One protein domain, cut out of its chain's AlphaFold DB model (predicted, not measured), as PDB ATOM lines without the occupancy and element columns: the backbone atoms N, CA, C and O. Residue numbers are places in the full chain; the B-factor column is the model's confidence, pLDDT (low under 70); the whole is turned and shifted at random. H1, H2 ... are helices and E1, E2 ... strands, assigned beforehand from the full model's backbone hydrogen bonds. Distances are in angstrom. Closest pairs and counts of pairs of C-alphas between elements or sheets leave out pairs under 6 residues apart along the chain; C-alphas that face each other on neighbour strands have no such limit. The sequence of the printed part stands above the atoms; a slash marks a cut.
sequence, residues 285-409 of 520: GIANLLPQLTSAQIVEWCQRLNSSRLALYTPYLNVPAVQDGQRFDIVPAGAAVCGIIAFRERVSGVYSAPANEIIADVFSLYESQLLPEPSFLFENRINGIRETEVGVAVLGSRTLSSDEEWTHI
ATOM      1  N   GLY A 285     280.833 180.961 111.763       92.56
ATOM      2  CA  GLY A 285     279.642 180.489 112.453       92.56
ATOM      3  C   GLY A 285     279.952 179.258 113.300       92.56
ATOM      4  O   GLY A 285     280.561 178.301 112.819       92.56
ATOM      5  N   ILE A 286     279.501 179.268 114.552       93.62
ATOM      6  CA  ILE A 286     279.524 178.106 115.443       93.62
ATOM      7  C   ILE A 286     278.079 177.688 115.679       93.62
ATOM      8  O   ILE A 286     277.268 178.478 116.158       93.62
ATOM      9  N   ALA A 287     277.752 176.454 115.318       91.56
ATOM     10  CA  ALA A 287     276.392 175.941 115.359       91.56
ATOM     11  C   ALA A 287     276.335 174.535 115.966       91.56
ATOM     12  O   ALA A 287     277.356 173.886 116.205       91.56
ATOM     13  N   ASN A 288     275.118 174.053 116.212       91.06
ATOM     14  CA  ASN A 288     274.878 172.750 116.817       91.06
ATOM     15  C   ASN A 288     274.122 171.812 115.887       91.06
ATOM     16  O   ASN A 288     273.192 172.216 115.190       91.06
ATOM     17  N   LEU A 289     274.499 170.536 115.931       90.31
ATOM     18  CA  LEU A 289     273.753 169.478 115.265       90.31
ATOM     19  C   LEU A 289     272.472 169.179 116.049       90.31
ATOM     20  O   LEU A 289     272.532 168.949 117.256       90.31
ATOM     21  N   LEU A 290     271.320 169.152 115.377       88.50
ATOM     22  CA  LEU A 290     270.061 168.812 116.037       88.50
ATOM     23  C   LEU A 290     270.083 167.360 116.560       88.50
ATOM     24  O   LEU A 290     270.401 166.453 115.787       88.50
ATOM     25  N   PRO A 291     269.670 167.100 117.818       84.25
ATOM     26  CA  PRO A 291     269.763 165.765 118.412       84.25
ATOM     27  C   PRO A 291     268.883 164.702 117.741       84.25
ATOM     28  O   PRO A 291     269.151 163.513 117.870       84.25
ATOM     29  N   GLN A 292     267.823 165.123 117.051       84.56
ATOM     30  CA  GLN A 292     266.806 164.254 116.450       84.56
ATOM     31  C   GLN A 292     267.095 163.847 114.995       84.56
ATOM     32  O   GLN A 292     266.251 163.221 114.355       84.56
ATOM     33  N   LEU A 293     268.257 164.218 114.447       87.38
ATOM     34  CA  LEU A 293     268.618 163.887 113.068       87.38
ATOM     35  C   LEU A 293     269.099 162.443 112.940       87.38
ATOM     36  O   LEU A 293     269.904 161.959 113.729       87.38
ATOM     37  N   THR A 294     268.643 161.775 111.885       89.75
ATOM     38  CA  THR A 294     269.177 160.474 111.463       89.75
ATOM     39  C   THR A 294     270.518 160.637 110.745       89.75
ATOM     40  O   THR A 294     270.781 161.676 110.144       89.75
ATOM     41  N   SER A 295     271.345 159.588 110.703       90.69
ATOM     42  CA  SER A 295     272.632 159.609 109.984       90.69
ATOM     43  C   SER A 295     272.503 160.055 108.521       90.69
ATOM     44  O   SER A 295     273.327 160.829 108.047       90.69
ATOM     45  N   ALA A 296     271.447 159.636 107.816       89.81
ATOM     46  CA  ALA A 296     271.205 160.060 106.435       89.81
ATOM     47  C   ALA A 296     270.955 161.575 106.327       89.81
ATOM     48  O   ALA A 296     271.529 162.236 105.465       89.81
ATOM     49  N   GLN A 297     270.153 162.134 107.240       91.31
ATOM     50  CA  GLN A 297     269.906 163.577 107.299       91.31
ATOM     51  C   GLN A 297     271.167 164.349 107.691       91.31
ATOM     52  O   GLN A 297     271.406 165.424 107.159       91.31
ATOM     53  N   ILE A 298     272.002 163.802 108.578       91.69
ATOM     54  CA  ILE A 298     273.266 164.438 108.967       91.69
ATOM     55  C   ILE A 298     274.196 164.589 107.755       91.69
ATOM     56  O   ILE A 298     274.760 165.665 107.564       91.69
ATOM     57  N   VAL A 299     274.317 163.559 106.910       93.50
ATOM     58  CA  VAL A 299     275.114 163.639 105.670       93.50
ATOM     59  C   VAL A 299     274.561 164.716 104.733       93.50
ATOM     60  O   VAL A 299     275.324 165.536 104.226       93.50
ATOM     61  N   GLU A 300     273.239 164.756 104.534       93.44
ATOM     62  CA  GLU A 300     272.582 165.785 103.713       93.44
ATOM     63  C   GLU A 300     272.864 167.200 104.244       93.44
ATOM     64  O   GLU A 300     273.212 168.105 103.480       93.44
ATOM     65  N   TRP A 301     272.764 167.389 105.563       93.44
ATOM     66  CA  TRP A 301     273.065 168.660 106.216       93.44
ATOM     67  C   TRP A 301     274.521 169.058 105.999       93.44
ATOM     68  O   TRP A 301     274.779 170.180 105.577       93.44
ATOM     69  N   CYS A 302     275.472 168.148 106.218       92.56
ATOM     70  CA  CYS A 302     276.897 168.436 106.040       92.56
ATOM     71  C   CYS A 302     277.232 168.808 104.589       92.56
ATOM     72  O   CYS A 302     278.019 169.723 104.363       92.56
ATOM     73  N   GLN A 303     276.592 168.173 103.601       92.94
ATOM     74  CA  GLN A 303     276.758 168.537 102.189       92.94
ATOM     75  C   GLN A 303     276.247 169.951 101.891       92.94
ATOM     76  O   GLN A 303     276.929 170.718 101.213       92.94
ATOM     77  N   ARG A 304     275.070 170.318 102.415       94.31
ATOM     78  CA  ARG A 304     274.489 171.661 102.232       94.31
ATOM     79  C   ARG A 304     275.238 172.750 103.005       94.31
ATOM     80  O   ARG A 304     275.239 173.901 102.582       94.31
ATOM     81  N   LEU A 305     275.855 172.390 104.127       95.12
ATOM     82  CA  LEU A 305     276.535 173.304 105.044       95.12
ATOM     83  C   LEU A 305     278.064 173.345 104.856       95.12
ATOM     84  O   LEU A 305     278.739 174.021 105.631       95.12
ATOM     85  N   ASN A 306     278.608 172.655 103.847       95.38
ATOM     86  CA  ASN A 306     280.045 172.602 103.567       95.38
ATOM     87  C   ASN A 306     280.634 174.015 103.436       95.38
ATOM     88  O   ASN A 306     280.310 174.750 102.501       95.38
ATOM     89  N   SER A 307     281.474 174.394 104.400       95.12
ATOM     90  CA  SER A 307     282.100 175.710 104.467       95.12
ATOM     91  C   SER A 307     283.295 175.717 105.412       95.12
ATOM     92  O   SER A 307     283.248 175.145 106.502       95.12
ATOM     93  N   SER A 308     284.343 176.459 105.044       92.75
ATOM     94  CA  SER A 308     285.465 176.789 105.938       92.75
ATOM     95  C   SER A 308     285.114 177.802 107.024       92.75
ATOM     96  O   SER A 308     285.929 178.067 107.906       92.75
ATOM     97  N   ARG A 309     283.905 178.372 106.977       94.50
ATOM     98  CA  ARG A 309     283.423 179.388 107.917       94.50
ATOM     99  C   ARG A 309     282.242 178.922 108.762       94.50
ATOM    100  O   ARG A 309     281.580 179.755 109.371       94.50
ATOM    101  N   LEU A 310     281.989 177.618 108.830       96.06
ATOM    102  CA  LEU A 310     280.975 177.037 109.705       96.06
ATOM    103  C   LEU A 310     281.542 175.804 110.413       96.06
ATOM    104  O   LEU A 310     282.207 174.978 109.791       96.06
ATOM    105  N   ALA A 311     281.264 175.672 111.707       96.00
ATOM    106  CA  ALA A 311     281.588 174.491 112.496       96.00
ATOM    107  C   ALA A 311     280.344 173.984 113.234       96.00
ATOM    108  O   ALA A 311     279.593 174.772 113.811       96.00
ATOM    109  N   LEU A 312     280.146 172.663 113.231       95.12
ATOM    110  CA  LEU A 312     279.044 172.011 113.941       95.12
ATOM    111  C   LEU A 312     279.544 171.270 115.175       95.12
ATOM    112  O   LEU A 312     280.538 170.549 115.105       95.12
ATOM    113  N   TYR A 313     278.813 171.419 116.277       94.19
ATOM    114  CA  TYR A 313     279.093 170.781 117.559       94.19
ATOM    115  C   TYR A 313     277.927 169.919 118.038       94.19
ATOM    116  O   TYR A 313     276.754 170.272 117.884       94.19
ATOM    117  N   THR A 314     278.258 168.791 118.657       93.00
ATOM    118  CA  THR A 314     277.305 167.841 119.241       93.00
ATOM    119  C   THR A 314     277.921 167.155 120.466       93.00
ATOM    120  O   THR A 314     279.138 166.959 120.478       93.00
ATOM    121  N   PRO A 315     277.138 166.724 121.468       92.50
ATOM    122  CA  PRO A 315     275.701 166.950 121.654       92.50
ATOM    123  C   PRO A 315     275.388 168.298 122.326       92.50
ATOM    124  O   PRO A 315     276.251 169.165 122.460       92.50
ATOM    125  N   TYR A 316     274.119 168.489 122.693       91.62
ATOM    126  CA  TYR A 316     273.660 169.586 123.550       91.62
ATOM    127  C   TYR A 316     274.110 169.350 125.003       91.62
ATOM    128  O   TYR A 316     274.502 168.238 125.368       91.62
ATOM    129  N   LEU A 317     274.058 170.394 125.826       90.00
ATOM    130  CA  LEU A 317     274.578 170.400 127.196       90.00
ATOM    131  C   LEU A 317     273.428 170.466 128.204       90.00
ATOM    132  O   LEU A 317     272.478 171.220 127.990       90.00
ATOM    133  N   ASN A 318     273.542 169.733 129.313       89.44
ATOM    134  CA  ASN A 318     272.677 169.915 130.477       89.44
ATOM    135  C   ASN A 318     273.371 170.847 131.478       89.44
ATOM    136  O   ASN A 318     274.455 170.539 131.987       89.44
ATOM    137  N   VAL A 319     272.732 171.978 131.768       88.81
ATOM    138  CA  VAL A 319     273.242 173.012 132.680       88.81
ATOM    139  C   VAL A 319     272.281 173.220 133.850       88.81
ATOM    140  O   VAL A 319     271.092 172.910 133.724       88.81
ATOM    141  N   PRO A 320     272.752 173.703 135.014       85.19
ATOM    142  CA  PRO A 320     271.865 174.076 136.110       85.19
ATOM    143  C   PRO A 320     270.769 175.033 135.626       85.19
ATOM    144  O   PRO A 320     271.050 175.950 134.856       85.19
ATOM    145  N   ALA A 321     269.528 174.804 136.059       81.94
ATOM    146  CA  ALA A 321     268.399 175.609 135.607       81.94
ATOM    147  C   ALA A 321     268.559 177.079 136.019       81.94
ATOM    148  O   ALA A 321     268.858 177.373 137.179       81.94
ATOM    149  N   VAL A 322     268.310 177.996 135.085       73.31
ATOM    150  CA  VAL A 322     268.353 179.447 135.339       73.31
ATOM    151  C   VAL A 322     267.054 179.936 135.997       73.31
ATOM    152  O   VAL A 322     267.053 180.944 136.705       73.31
ATOM    153  N   GLN A 323     265.939 179.228 135.783       72.31
ATOM    154  CA  GLN A 323     264.614 179.580 136.307       72.31
ATOM    155  C   GLN A 323     264.164 178.670 137.458       72.31
ATOM    156  O   GLN A 323     264.349 177.451 137.426       72.31
ATOM    157  N   ASP A 324     263.477 179.260 138.442       60.19
ATOM    158  CA  ASP A 324     262.891 178.535 139.572       60.19
ATOM    159  C   ASP A 324     261.867 177.483 139.106       60.19
ATOM    160  O   ASP A 324     260.879 177.791 138.437       60.19
ATOM    161  N   GLY A 325     262.080 176.225 139.509       63.72
ATOM    162  CA  GLY A 325     261.142 175.114 139.302       63.72
ATOM    163  C   GLY A 325     261.588 174.048 138.296       63.72
ATOM    164  O   GLY A 325     261.014 172.955 138.301       63.72
ATOM    165  N   GLN A 326     262.624 174.302 137.492       66.94
ATOM    166  CA  GLN A 326     263.289 173.268 136.692       66.94
ATOM    167  C   GLN A 326     264.516 172.711 137.422       66.94
ATOM    168  O   GLN A 326     265.121 173.378 138.255       66.94
ATOM    169  N   ARG A 327     264.873 171.449 137.141       71.38
ATOM    170  CA  ARG A 327     266.092 170.838 137.703       71.38
ATOM    171  C   ARG A 327     267.339 171.171 136.879       71.38
ATOM    172  O   ARG A 327     268.414 171.264 137.461       71.38
ATOM    173  N   PHE A 328     267.195 171.316 135.563       80.75
ATOM    174  CA  PHE A 328     268.262 171.644 134.619       80.75
ATOM    175  C   PHE A 328     267.674 172.174 133.305       80.75
ATOM    176  O   PHE A 328     266.542 171.819 132.975       80.75
ATOM    177  N   ASP A 329     268.461 172.958 132.566       84.12
ATOM    178  CA  ASP A 329     268.152 173.425 131.211       84.12
ATOM    179  C   ASP A 329     268.981 172.641 130.176       84.12
ATOM    180  O   ASP A 329     270.122 172.252 130.440       84.12
ATOM    181  N   ILE A 330     268.411 172.419 128.987       84.88
ATOM    182  CA  ILE A 330     269.117 171.837 127.835       84.88
ATOM    183  C   ILE A 330     269.476 172.969 126.883       84.88
ATOM    184  O   ILE A 330     268.588 173.623 126.331       84.88
ATOM    185  N   VAL A 331     270.770 173.177 126.657       85.56
ATOM    186  CA  VAL A 331     271.265 174.294 125.846       85.56
ATOM    187  C   VAL A 331     272.145 173.817 124.687       85.56
ATOM    188  O   VAL A 331     272.865 172.821 124.818       85.56
ATOM    189  N   PRO A 332     272.122 174.508 123.532       87.31
ATOM    190  CA  PRO A 332     273.079 174.259 122.463       87.31
ATOM    191  C   PRO A 332     274.512 174.518 122.945       87.31
ATOM    192  O   PRO A 332     274.786 175.513 123.616       87.31
ATOM    193  N   ALA A 333     275.454 173.658 122.563       89.62
ATOM    194  CA  ALA A 333     276.841 173.790 123.002       89.62
ATOM    195  C   ALA A 333     277.621 174.938 122.338       89.62
ATOM    196  O   ALA A 333     278.689 175.312 122.820       89.62
ATOM    197  N   GLY A 334     277.123 175.498 121.230       88.12
ATOM    198  CA  GLY A 334     277.837 176.496 120.435       88.12
ATOM    199  C   GLY A 334     278.210 177.744 121.232       88.12
ATOM    200  O   GLY A 334     279.322 178.242 121.089       88.12
ATOM    201  N   ALA A 335     277.341 178.193 122.144       84.75
ATOM    202  CA  ALA A 335     277.621 179.337 123.012       84.75
ATOM    203  C   ALA A 335     278.822 179.082 123.942       84.75
ATOM    204  O   ALA A 335     279.730 179.908 124.032       84.75
ATOM    205  N   ALA A 336     278.868 177.907 124.577       88.25
ATOM    206  CA  ALA A 336     279.985 177.508 125.426       88.25
ATOM    207  C   ALA A 336     281.294 177.384 124.626       88.25
ATOM    208  O   ALA A 336     282.346 177.854 125.060       88.25
ATOM    209  N   VAL A 337     281.217 176.817 123.419       92.19
ATOM    210  CA  VAL A 337     282.359 176.704 122.504       92.19
ATOM    211  C   VAL A 337     282.882 178.080 122.088       92.19
ATOM    212  O   VAL A 337     284.094 178.273 122.089       92.19
ATOM    213  N   CYS A 338     282.017 179.053 121.785       90.44
ATOM    214  CA  CYS A 338     282.435 180.433 121.513       90.44
ATOM    215  C   CYS A 338     283.209 181.041 122.695       90.44
ATOM    216  O   CYS A 338     284.231 181.697 122.491       90.44
ATOM    217  N   GLY A 339     282.768 180.776 123.930       89.00
ATOM    218  CA  GLY A 339     283.488 181.177 125.142       89.00
ATOM    219  C   GLY A 339     284.875 180.537 125.249       89.00
ATOM    220  O   GLY A 339     285.859 181.237 125.490       89.00
ATOM    221  N   ILE A 340     284.981 179.230 124.992       89.50
ATOM    222  CA  ILE A 340     286.259 178.497 124.972       89.50
ATOM    223  C   ILE A 340     287.195 179.039 123.890       89.50
ATOM    224  O   ILE A 340     288.374 179.269 124.142       89.50
ATOM    225  N   ILE A 341     286.668 179.281 122.691       87.69
ATOM    226  CA  ILE A 341     287.373 179.891 121.563       87.69
ATOM    227  C   ILE A 341     287.994 181.230 121.984       87.69
ATOM    228  O   ILE A 341     289.187 181.432 121.763       87.69
ATOM    229  N   ALA A 342     287.229 182.113 122.631       87.19
ATOM    230  CA  ALA A 342     287.731 183.399 123.121       87.19
ATOM    231  C   ALA A 342     288.765 183.238 124.252       87.19
ATOM    232  O   ALA A 342     289.793 183.918 124.272       87.19
ATOM    233  N   PHE A 343     288.524 182.308 125.179       86.00
ATOM    234  CA  PHE A 343     289.454 181.998 126.263       86.00
ATOM    235  C   PHE A 343     290.808 181.509 125.734       86.00
ATOM    236  O   PHE A 343     291.854 182.023 126.137       86.00
ATOM    237  N   ARG A 344     290.805 180.564 124.786       82.44
ATOM    238  CA  ARG A 344     292.026 180.012 124.183       82.44
ATOM    239  C   ARG A 344     292.842 181.056 123.455       82.44
ATOM    240  O   ARG A 344     294.061 181.056 123.595       82.44
ATOM    241  N   GLU A 345     292.196 181.971 122.741       84.56
ATOM    242  CA  GLU A 345     292.922 183.068 122.106       84.56
ATOM    243  C   GLU A 345     293.616 183.968 123.109       84.56
ATOM    244  O   GLU A 345     294.758 184.361 122.888       84.56
ATOM    245  N   ARG A 346     292.947 184.273 124.222       83.38
ATOM    246  CA  ARG A 346     293.516 185.124 125.264       83.38
ATOM    247  C   ARG A 346     294.711 184.470 125.956       83.38
ATOM    248  O   ARG A 346     295.648 185.174 126.319       83.38
ATOM    249  N   VAL A 347     294.657 183.158 126.184       79.94
ATOM    250  CA  VAL A 347     295.681 182.431 126.955       79.94
ATOM    251  C   VAL A 347     296.840 181.955 126.083       79.94
ATOM    252  O   VAL A 347     297.989 182.020 126.506       79.94
ATOM    253  N   SER A 348     296.551 181.455 124.882       76.75
ATOM    254  CA  SER A 348     297.523 180.756 124.032       76.75
ATOM    255  C   SER A 348     297.611 181.317 122.612       76.75
ATOM    256  O   SER A 348     298.415 180.831 121.828       76.75
ATOM    257  N   GLY A 349     296.811 182.323 122.258       83.38
ATOM    258  CA  GLY A 349     296.825 182.949 120.937       83.38
ATOM    259  C   GLY A 349     295.877 182.312 119.915       83.38
ATOM    260  O   GLY A 349     295.355 181.211 120.090       83.38
ATOM    261  N   VAL A 350     295.658 183.037 118.813       84.94
ATOM    262  CA  VAL A 350     294.689 182.718 117.741       84.94
ATOM    263  C   VAL A 350     294.917 181.375 117.038       84.94
ATOM    264  O   VAL A 350     293.981 180.762 116.532       84.94
ATOM    265  N   TYR A 351     296.157 180.891 117.038       80.56
ATOM    266  CA  TYR A 351     296.554 179.631 116.411       80.56
ATOM    267  C   TYR A 351     296.177 178.394 117.242       80.56
ATOM    268  O   TYR A 351     296.281 177.267 116.760       80.56
ATOM    269  N   SER A 352     295.731 178.578 118.487       82.81
ATOM    270  CA  SER A 352     295.355 177.471 119.362       82.81
ATOM    271  C   SER A 352     293.982 176.900 119.011       82.81
ATOM    272  O   SER A 352     293.000 177.626 118.854       82.81
ATOM    273  N   ALA A 353     293.890 175.571 118.937       83.56
ATOM    274  CA  ALA A 353     292.616 174.888 118.747       83.56
ATOM    275  C   ALA A 353     291.735 174.974 120.014       83.56
ATOM    276  O   ALA A 353     292.253 174.814 121.120       83.56
ATOM    277  N   PRO A 354     290.407 175.163 119.883       81.12
ATOM    278  CA  PRO A 354     289.450 175.150 120.997       81.12
ATOM    279  C   PRO A 354     289.088 173.732 121.487       81.12
ATOM    280  O   PRO A 354     287.981 173.507 121.967       81.12
ATOM    281  N   ALA A 355     289.991 172.765 121.309       83.12
ATOM    282  CA  ALA A 355     289.798 171.370 121.694       83.12
ATOM    283  C   ALA A 355     290.589 171.034 122.967       83.12
ATOM    284  O   ALA A 355     291.544 171.725 123.313       83.12
ATOM    285  N   ASN A 356     290.202 169.941 123.626       81.88
ATOM    286  CA  ASN A 356     290.709 169.488 124.920       81.88
ATOM    287  C   ASN A 356     290.480 170.493 126.067       81.88
ATOM    288  O   ASN A 356     291.285 170.592 126.988       81.88
ATOM    289  N   GLU A 357     289.373 171.235 126.005       86.00
ATOM    290  CA  GLU A 357     288.996 172.234 127.008       86.00
ATOM    291  C   GLU A 357     287.722 171.833 127.737       86.00
ATOM    292  O   GLU A 357     286.772 171.344 127.117       86.00
ATOM    293  N   ILE A 358     287.708 172.060 129.051       88.19
ATOM    294  CA  ILE A 358     286.572 171.746 129.916       88.19
ATOM    295  C   ILE A 358     285.526 172.848 129.818       88.19
ATOM    296  O   ILE A 358     285.834 174.036 129.912       88.19
ATOM    297  N   ILE A 359     284.272 172.440 129.659       87.44
ATOM    298  CA  ILE A 359     283.130 173.341 129.694       87.44
ATOM    299  C   ILE A 359     282.713 173.533 131.154       87.44
ATOM    300  O   ILE A 359     282.288 172.587 131.817       87.44
ATOM    301  N   ALA A 360     282.851 174.760 131.654       87.06
ATOM    302  CA  ALA A 360     282.402 175.127 132.993       87.06
ATOM    303  C   ALA A 360     280.870 175.063 133.114       87.06
ATOM    304  O   ALA A 360     280.156 175.239 132.128       87.06
ATOM    305  N   ASP A 361     280.379 174.826 134.333       86.12
ATOM    306  CA  ASP A 361     278.952 174.847 134.689       86.12
ATOM    307  C   ASP A 361     278.052 173.887 133.883       86.12
ATOM    308  O   ASP A 361     276.833 174.046 133.825       86.12
ATOM    309  N   VAL A 362     278.643 172.835 133.311       87.31
ATOM    310  CA  VAL A 362     277.942 171.714 132.675       87.31
ATOM    311  C   VAL A 362     278.157 170.468 133.516       87.31
ATOM    312  O   VAL A 362     279.294 170.115 133.832       87.31
ATOM    313  N   PHE A 363     277.072 169.778 133.866       85.38
ATOM    314  CA  PHE A 363     277.162 168.564 134.683       85.38
ATOM    315  C   PHE A 363     276.967 167.273 133.882       85.38
ATOM    316  O   PHE A 363     277.402 166.223 134.349       85.38
ATOM    317  N   SER A 364     276.329 167.323 132.708       88.88
ATOM    318  CA  SER A 364     276.241 166.180 131.791       88.88
ATOM    319  C   SER A 364     275.871 166.591 130.367       88.88
ATOM    320  O   SER A 364     275.504 167.740 130.095       88.88
ATOM    321  N   LEU A 365     275.961 165.638 129.444       90.25
ATOM    322  CA  LEU A 365     275.545 165.806 128.052       90.25
ATOM    323  C   LEU A 365     274.092 165.379 127.821       90.25
ATOM    324  O   LEU A 365     273.570 164.479 128.477       90.25
ATOM    325  N   TYR A 366     273.427 166.009 126.852       88.31
ATOM    326  CA  TYR A 366     272.116 165.555 126.396       88.31
ATOM    327  C   TYR A 366     272.253 164.240 125.618       88.31
ATOM    328  O   TYR A 366     272.869 164.193 124.550       88.31
ATOM    329  N   GLU A 367     271.640 163.176 126.133       82.38
ATOM    330  CA  GLU A 367     271.628 161.867 125.485       82.38
ATOM    331  C   GLU A 367     270.541 161.802 124.404       82.38
ATOM    332  O   GLU A 367     269.344 161.866 124.687       82.38
ATOM    333  N   SER A 368     270.952 161.618 123.146       78.56
ATOM    334  CA  SER A 368     270.043 161.269 122.053       78.56
ATOM    335  C   SER A 368     270.284 159.838 121.594       78.56
ATOM    336  O   SER A 368     271.405 159.474 121.251       78.56
ATOM    337  N   GLN A 369     269.211 159.052 121.491       77.06
ATOM    338  CA  GLN A 369     269.258 157.693 120.938       77.06
ATOM    339  C   GLN A 369     269.634 157.657 119.447       77.06
ATOM    340  O   GLN A 369     270.002 156.604 118.936       77.06
ATOM    341  N   LEU A 370     269.511 158.787 118.745       81.75
ATOM    342  CA  LEU A 370     269.826 158.913 117.321       81.75
ATOM    343  C   LEU A 370     271.240 159.447 117.070       81.75
ATOM    344  O   LEU A 370     271.647 159.524 115.910       81.75
ATOM    345  N   LEU A 371     271.980 159.823 118.122       81.12
ATOM    346  CA  LEU A 371     273.335 160.338 117.970       81.12
ATOM    347  C   LEU A 371     274.239 159.239 117.382       81.12
ATOM    348  O   LEU A 371     274.369 158.177 117.992       81.12
ATOM    349  N   PRO A 372     274.865 159.465 116.214       79.88
ATOM    350  CA  PRO A 372     275.742 158.469 115.617       79.88
ATOM    351  C   PRO A 372     277.022 158.239 116.422       79.88
ATOM    352  O   PRO A 372     277.462 159.091 117.194       79.88
ATOM    353  N   GLU A 373     277.673 157.110 116.144       81.56
ATOM    354  CA  GLU A 373     278.974 156.768 116.713       81.56
ATOM    355  C   GLU A 373     280.049 157.837 116.420       81.56
ATOM    356  O   GLU A 373     280.052 158.452 115.347       81.56
ATOM    357  N   PRO A 374     281.036 158.006 117.318       76.44
ATOM    358  CA  PRO A 374     282.190 158.884 117.142       76.44
ATOM    359  C   PRO A 374     282.839 158.919 115.758       76.44
ATOM    360  O   PRO A 374     283.139 160.001 115.255       76.44
ATOM    361  N   SER A 375     283.075 157.754 115.150       72.56
ATOM    362  CA  SER A 375     283.756 157.657 113.856       72.56
ATOM    363  C   SER A 375     282.938 158.305 112.741       72.56
ATOM    364  O   SER A 375     283.487 159.033 111.922       72.56
ATOM    365  N   PHE A 376     281.614 158.126 112.766       84.81
ATOM    366  CA  PHE A 376     280.711 158.753 111.803       84.81
ATOM    367  C   PHE A 376     280.732 160.279 111.933       84.81
ATOM    368  O   PHE A 376     280.803 160.990 110.931       84.81
ATOM    369  N   LEU A 377     280.687 160.799 113.165       82.81
ATOM    370  CA  LEU A 377     280.753 162.243 113.410       82.81
ATOM    371  C   LEU A 377     282.076 162.827 112.901       82.81
ATOM    372  O   LEU A 377     282.082 163.868 112.248       82.81
ATOM    373  N   PHE A 378     283.179 162.117 113.135       80.94
ATOM    374  CA  PHE A 378     284.506 162.517 112.688       80.94
ATOM    375  C   PHE A 378     284.636 162.565 111.157       80.94
ATOM    376  O   PHE A 378     285.139 163.557 110.622       80.94
ATOM    377  N   GLU A 379     284.165 161.527 110.455       83.69
ATOM    378  CA  GLU A 379     284.155 161.452 108.983       83.69
ATOM    379  C   GLU A 379     283.342 162.592 108.355       83.69
ATOM    380  O   GLU A 379     283.721 163.132 107.318       83.69
ATOM    381  N   ASN A 380     282.269 163.013 109.028       86.31
ATOM    382  CA  ASN A 380     281.425 164.133 108.610       86.31
ATOM    383  C   ASN A 380     281.886 165.493 109.167       86.31
ATOM    384  O   ASN A 380     281.165 166.478 109.040       86.31
ATOM    385  N   ARG A 381     283.085 165.569 109.768       89.56
ATOM    386  CA  ARG A 381     283.690 166.805 110.306       89.56
ATOM    387  C   ARG A 381     282.827 167.509 111.366       89.56
ATOM    388  O   ARG A 381     282.876 168.726 111.520       89.56
ATOM    389  N   ILE A 382     282.056 166.735 112.126       92.19
ATOM    390  CA  ILE A 382     281.247 167.218 113.245       92.19
ATOM    391  C   ILE A 382     282.067 167.105 114.529       92.19
ATOM    392  O   ILE A 382     282.617 166.049 114.850       92.19
ATOM    393  N   ASN A 383     282.130 168.193 115.292       92.94
ATOM    394  CA  ASN A 383     282.918 168.264 116.513       92.94
ATOM    395  C   ASN A 383     282.164 167.648 117.689       92.94
ATOM    396  O   ASN A 383     281.078 168.100 118.059       92.94
ATOM    397  N   GLY A 384     282.762 166.619 118.287       89.69
ATOM    398  CA  GLY A 384     282.214 165.942 119.455       89.69
ATOM    399  C   GLY A 384     282.594 166.627 120.767       89.69
ATOM    400  O   GLY A 384     283.740 167.035 120.960       89.69
ATOM    401  N   ILE A 385     281.643 166.678 121.690       89.56
ATOM    402  CA  ILE A 385     281.829 167.014 123.102       89.56
ATOM    403  C   ILE A 385     281.571 165.734 123.893       89.56
ATOM    404  O   ILE A 385     280.635 164.994 123.582       89.56
ATOM    405  N   ARG A 386     282.431 165.426 124.866       85.81
ATOM    406  CA  ARG A 386     282.345 164.180 125.640       85.81
ATOM    407  C   ARG A 386     282.568 164.416 127.117       85.81
ATOM    408  O   ARG A 386     283.315 165.304 127.511       85.81
ATOM    409  N   GLU A 387     281.963 163.557 127.918       84.00
ATOM    410  CA  GLU A 387     282.344 163.393 129.313       84.00
ATOM    411  C   GLU A 387     283.715 162.708 129.384       84.00
ATOM    412  O   GLU A 387     283.982 161.722 128.691       84.00
ATOM    413  N   THR A 388     284.600 163.269 130.198       79.12
ATOM    414  CA  THR A 388     285.943 162.759 130.484       79.12
ATOM    415  C   THR A 388     286.117 162.628 131.995       79.12
ATOM    416  O   THR A 388     285.294 163.119 132.766       79.12
ATOM    417  N   GLU A 389     287.212 162.014 132.444       79.62
ATOM    418  CA  GLU A 389     287.505 161.856 133.879       79.62
ATOM    419  C   GLU A 389     287.632 163.194 134.630       79.62
ATOM    420  O   GLU A 389     287.428 163.248 135.840       79.62
ATOM    421  N   VAL A 390     287.955 164.274 133.912       76.50
ATOM    422  CA  VAL A 390     288.154 165.621 134.467       76.50
ATOM    423  C   VAL A 390     286.953 166.552 134.252       76.50
ATOM    424  O   VAL A 390     286.956 167.667 134.767       76.50
ATOM    425  N   GLY A 391     285.925 166.114 133.516       85.06
ATOM    426  CA  GLY A 391     284.717 166.896 133.228       85.06
ATOM    427  C   GLY A 391     284.239 166.781 131.779       85.06
ATOM    428  O   GLY A 391     284.751 165.982 130.994       85.06
ATOM    429  N   VAL A 392     283.244 167.589 131.408       85.75
ATOM    430  CA  VAL A 392     282.743 167.665 130.028       85.75
ATOM    431  C   VAL A 392     283.718 168.477 129.179       85.75
ATOM    432  O   VAL A 392     283.942 169.649 129.463       85.75
ATOM    433  N   ALA A 393     284.285 167.866 128.139       84.69
ATOM    434  CA  ALA A 393     285.324 168.462 127.308       84.69
ATOM    435  C   ALA A 393     284.916 168.575 125.834       84.69
ATOM    436  O   ALA A 393     284.308 167.663 125.262       84.69
ATOM    437  N   VAL A 394     285.325 169.670 125.189       87.44
ATOM    438  CA  VAL A 394     285.263 169.824 123.729       87.44
ATOM    439  C   VAL A 394     286.416 169.044 123.104       87.44
ATOM    440  O   VAL A 394     287.568 169.313 123.420       87.44
ATOM    441  N   LEU A 395     286.146 168.097 122.201       81.00
ATOM    442  CA  LEU A 395     287.177 167.227 121.607       81.00
ATOM    443  C   LEU A 395     287.366 167.427 120.096       81.00
ATOM    444  O   LEU A 395     288.047 166.632 119.453       81.00
ATOM    445  N   GLY A 396     286.768 168.468 119.514       83.06
ATOM    446  CA  GLY A 396     286.873 168.760 118.085       83.06
ATOM    447  C   GLY A 396     287.056 170.245 117.791       83.06
ATOM    448  O   GLY A 396     286.527 171.108 118.494       83.06
ATOM    449  N   SER A 397     287.800 170.535 116.724       88.12
ATOM    450  CA  SER A 397     288.099 171.895 116.258       88.12
ATOM    451  C   SER A 397     288.037 172.032 114.734       88.12
ATOM    452  O   SER A 397     288.790 172.814 114.149       88.12
ATOM    453  N   ARG A 398     287.186 171.241 114.077       90.19
ATOM    454  CA  ARG A 398     287.037 171.200 112.621       90.19
ATOM    455  C   ARG A 398     285.965 172.157 112.115       90.19
ATOM    456  O   ARG A 398     284.951 172.386 112.773       90.19
ATOM    457  N   THR A 399     286.190 172.693 110.926       95.06
ATOM    458  CA  THR A 399     285.160 173.329 110.103       95.06
ATOM    459  C   THR A 399     284.451 172.257 109.270       95.06
ATOM    460  O   THR A 399     284.922 171.123 109.153       95.06
ATOM    461  N   LEU A 400     283.336 172.618 108.640       95.12
ATOM    462  CA  LEU A 400     282.650 171.760 107.676       95.12
ATOM    463  C   LEU A 400     283.300 171.758 106.286       95.12
ATOM    464  O   LEU A 400     282.706 171.227 105.351       95.12
ATOM    465  N   SER A 401     284.481 172.360 106.115       91.06
ATOM    466  CA  SER A 401     285.118 172.457 104.805       91.06
ATOM    467  C   SER A 401     285.529 171.089 104.277       91.06
ATOM    468  O   SER A 401     286.157 170.302 104.985       91.06
ATOM    469  N   SER A 402     285.234 170.833 103.006       85.75
ATOM    470  CA  SER A 402     285.828 169.723 102.258       85.75
ATOM    471  C   SER A 402     287.278 169.977 101.843       85.75
ATOM    472  O   SER A 402     287.958 169.026 101.473       85.75
ATOM    473  N   ASP A 403     287.733 171.231 101.874       81.69
ATOM    474  CA  ASP A 403     289.113 171.601 101.570       81.69
ATOM    475  C   ASP A 403     290.016 171.265 102.764       81.69
ATOM    476  O   ASP A 403     289.758 171.682 103.899       81.69
ATOM    477  N   GLU A 404     291.064 170.484 102.507       76.69
ATOM    478  CA  GLU A 404     291.983 170.013 103.538       76.69
ATOM    479  C   GLU A 404     292.723 171.177 104.207       76.69
ATOM    480  O   GLU A 404     292.893 171.149 105.431       76.69
ATOM    481  N   GLU A 405     293.038 172.242 103.459       76.44
ATOM    482  CA  GLU A 405     293.732 173.432 103.974       76.44
ATOM    483  C   GLU A 405     292.906 174.185 105.026       76.44
ATOM    484  O   GLU A 405     293.449 174.791 105.950       76.44
ATOM    485  N   TRP A 406     291.576 174.113 104.927       84.81
ATOM    486  CA  TRP A 406     290.653 174.831 105.809       84.81
ATOM    487  C   TRP A 406     289.960 173.933 106.830       84.81
ATOM    488  O   TRP A 406     288.956 174.333 107.429       84.81
ATOM    489  N   THR A 407     290.499 172.734 107.064       83.69
ATOM    490  CA  THR A 407     289.895 171.737 107.957       83.69
ATOM    491  C   THR A 407     289.715 172.253 109.382       83.69
ATOM    492  O   THR A 407     288.714 171.921 110.009       83.69
ATOM    493  N   HIS A 408     290.633 173.067 109.911       85.75
ATOM    494  CA  HIS A 408     290.619 173.458 111.325       85.75
ATOM    495  C   HIS A 408     290.224 174.918 111.541       85.75
ATOM    496  O   HIS A 408     290.672 175.829 110.843       85.75
ATOM    497  N   ILE A 409     289.439 175.142 112.597       90.94
ATOM    498  CA  ILE A 409     289.021 176.475 113.044       90.94
ATOM    499  C   ILE A 409     290.249 177.330 113.377       90.94
ATOM    500  O   ILE A 409     290.298 178.489 112.980       90.94
TER     501      ILE A 409
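This is residues 285 to 409 of the 520 residues of the protein "Phage_sheath_1C domain-containing protein" of Olavius algarvensis associated proteobacterium Delta 3 (UniProt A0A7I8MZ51). A small four-stranded sheet, curled like part of a barrel, forms the core; H2 starts beside it and runs outward, while the hairpin E3 and E4 extends another way and H1 lies off the sheet. One long loop, residues 349 to 373, joins H2 to H3, and under half of the 125 printed residues are in named elements: three helices and six strands, in the order E1 H1 E2 E3 E4 H2 H3 E5 E6. The mixed sheet has the order E1 E2 E5 E6, and the class is mixed, helices and strands. The whole is compact, with a radius of gyration of the C-alphas of 14.5 A and spans of 46 by 38 by 25 A.

E1, residues 285 to 288, begins at C-alpha (279.642, 180.489, 112.453). H1 is residues 295 to 304, 14.4 A; E2 is 310 to 314; E3 is 317 to 320; E4 is 328 to 331. H2, residues 334 to 348, measures 20.5 A. H3 is 374 to 379; E5 is 383 to 388, 15.3 A; E6, 391 to 394, ends at C-alpha (285.263, 169.824, 123.729).

E1 and E2 are parallel, with N 287 and O 311 2.9 A apart, in a strand-helix-strand unit, two parallel neighbours with H1 between, whose crossover is right-handed. E2 and E5 are parallel, N 383 to O 312 being 2.8 A. E5 and E6 form an antiparallel hairpin, N 386 to O 393 being 2.9 A. H2 is on one face of this sheet, as two layers, one of strands and one of helix; its height of 4.3 A is only just above the sheet's level, and it is over none of the strands. Its closest C-alphas to E1 are those of Gly 334 and Ala 287, 5.3 A. H3 only grazes the sheet, with residues 374 to 378. H1 is not on it, but H1 and H3 are near each other. E2 runs on into E3 at 66 degrees; E3 and E4 form an antiparallel hairpin, N 319 to O 329 being 2.9 A. In H1, H2 and H3 every O i to N i+4 pair is within hydrogen-bond range.

The two C-alphas farthest apart, those of Gly 325 and Glu 405, are 48.1 A apart. The printed part has no cut; the link from H2 to H3, 25 residues, is long. Mean pLDDT of the printed part is 86.0, and residues 324 to 326 are under 70.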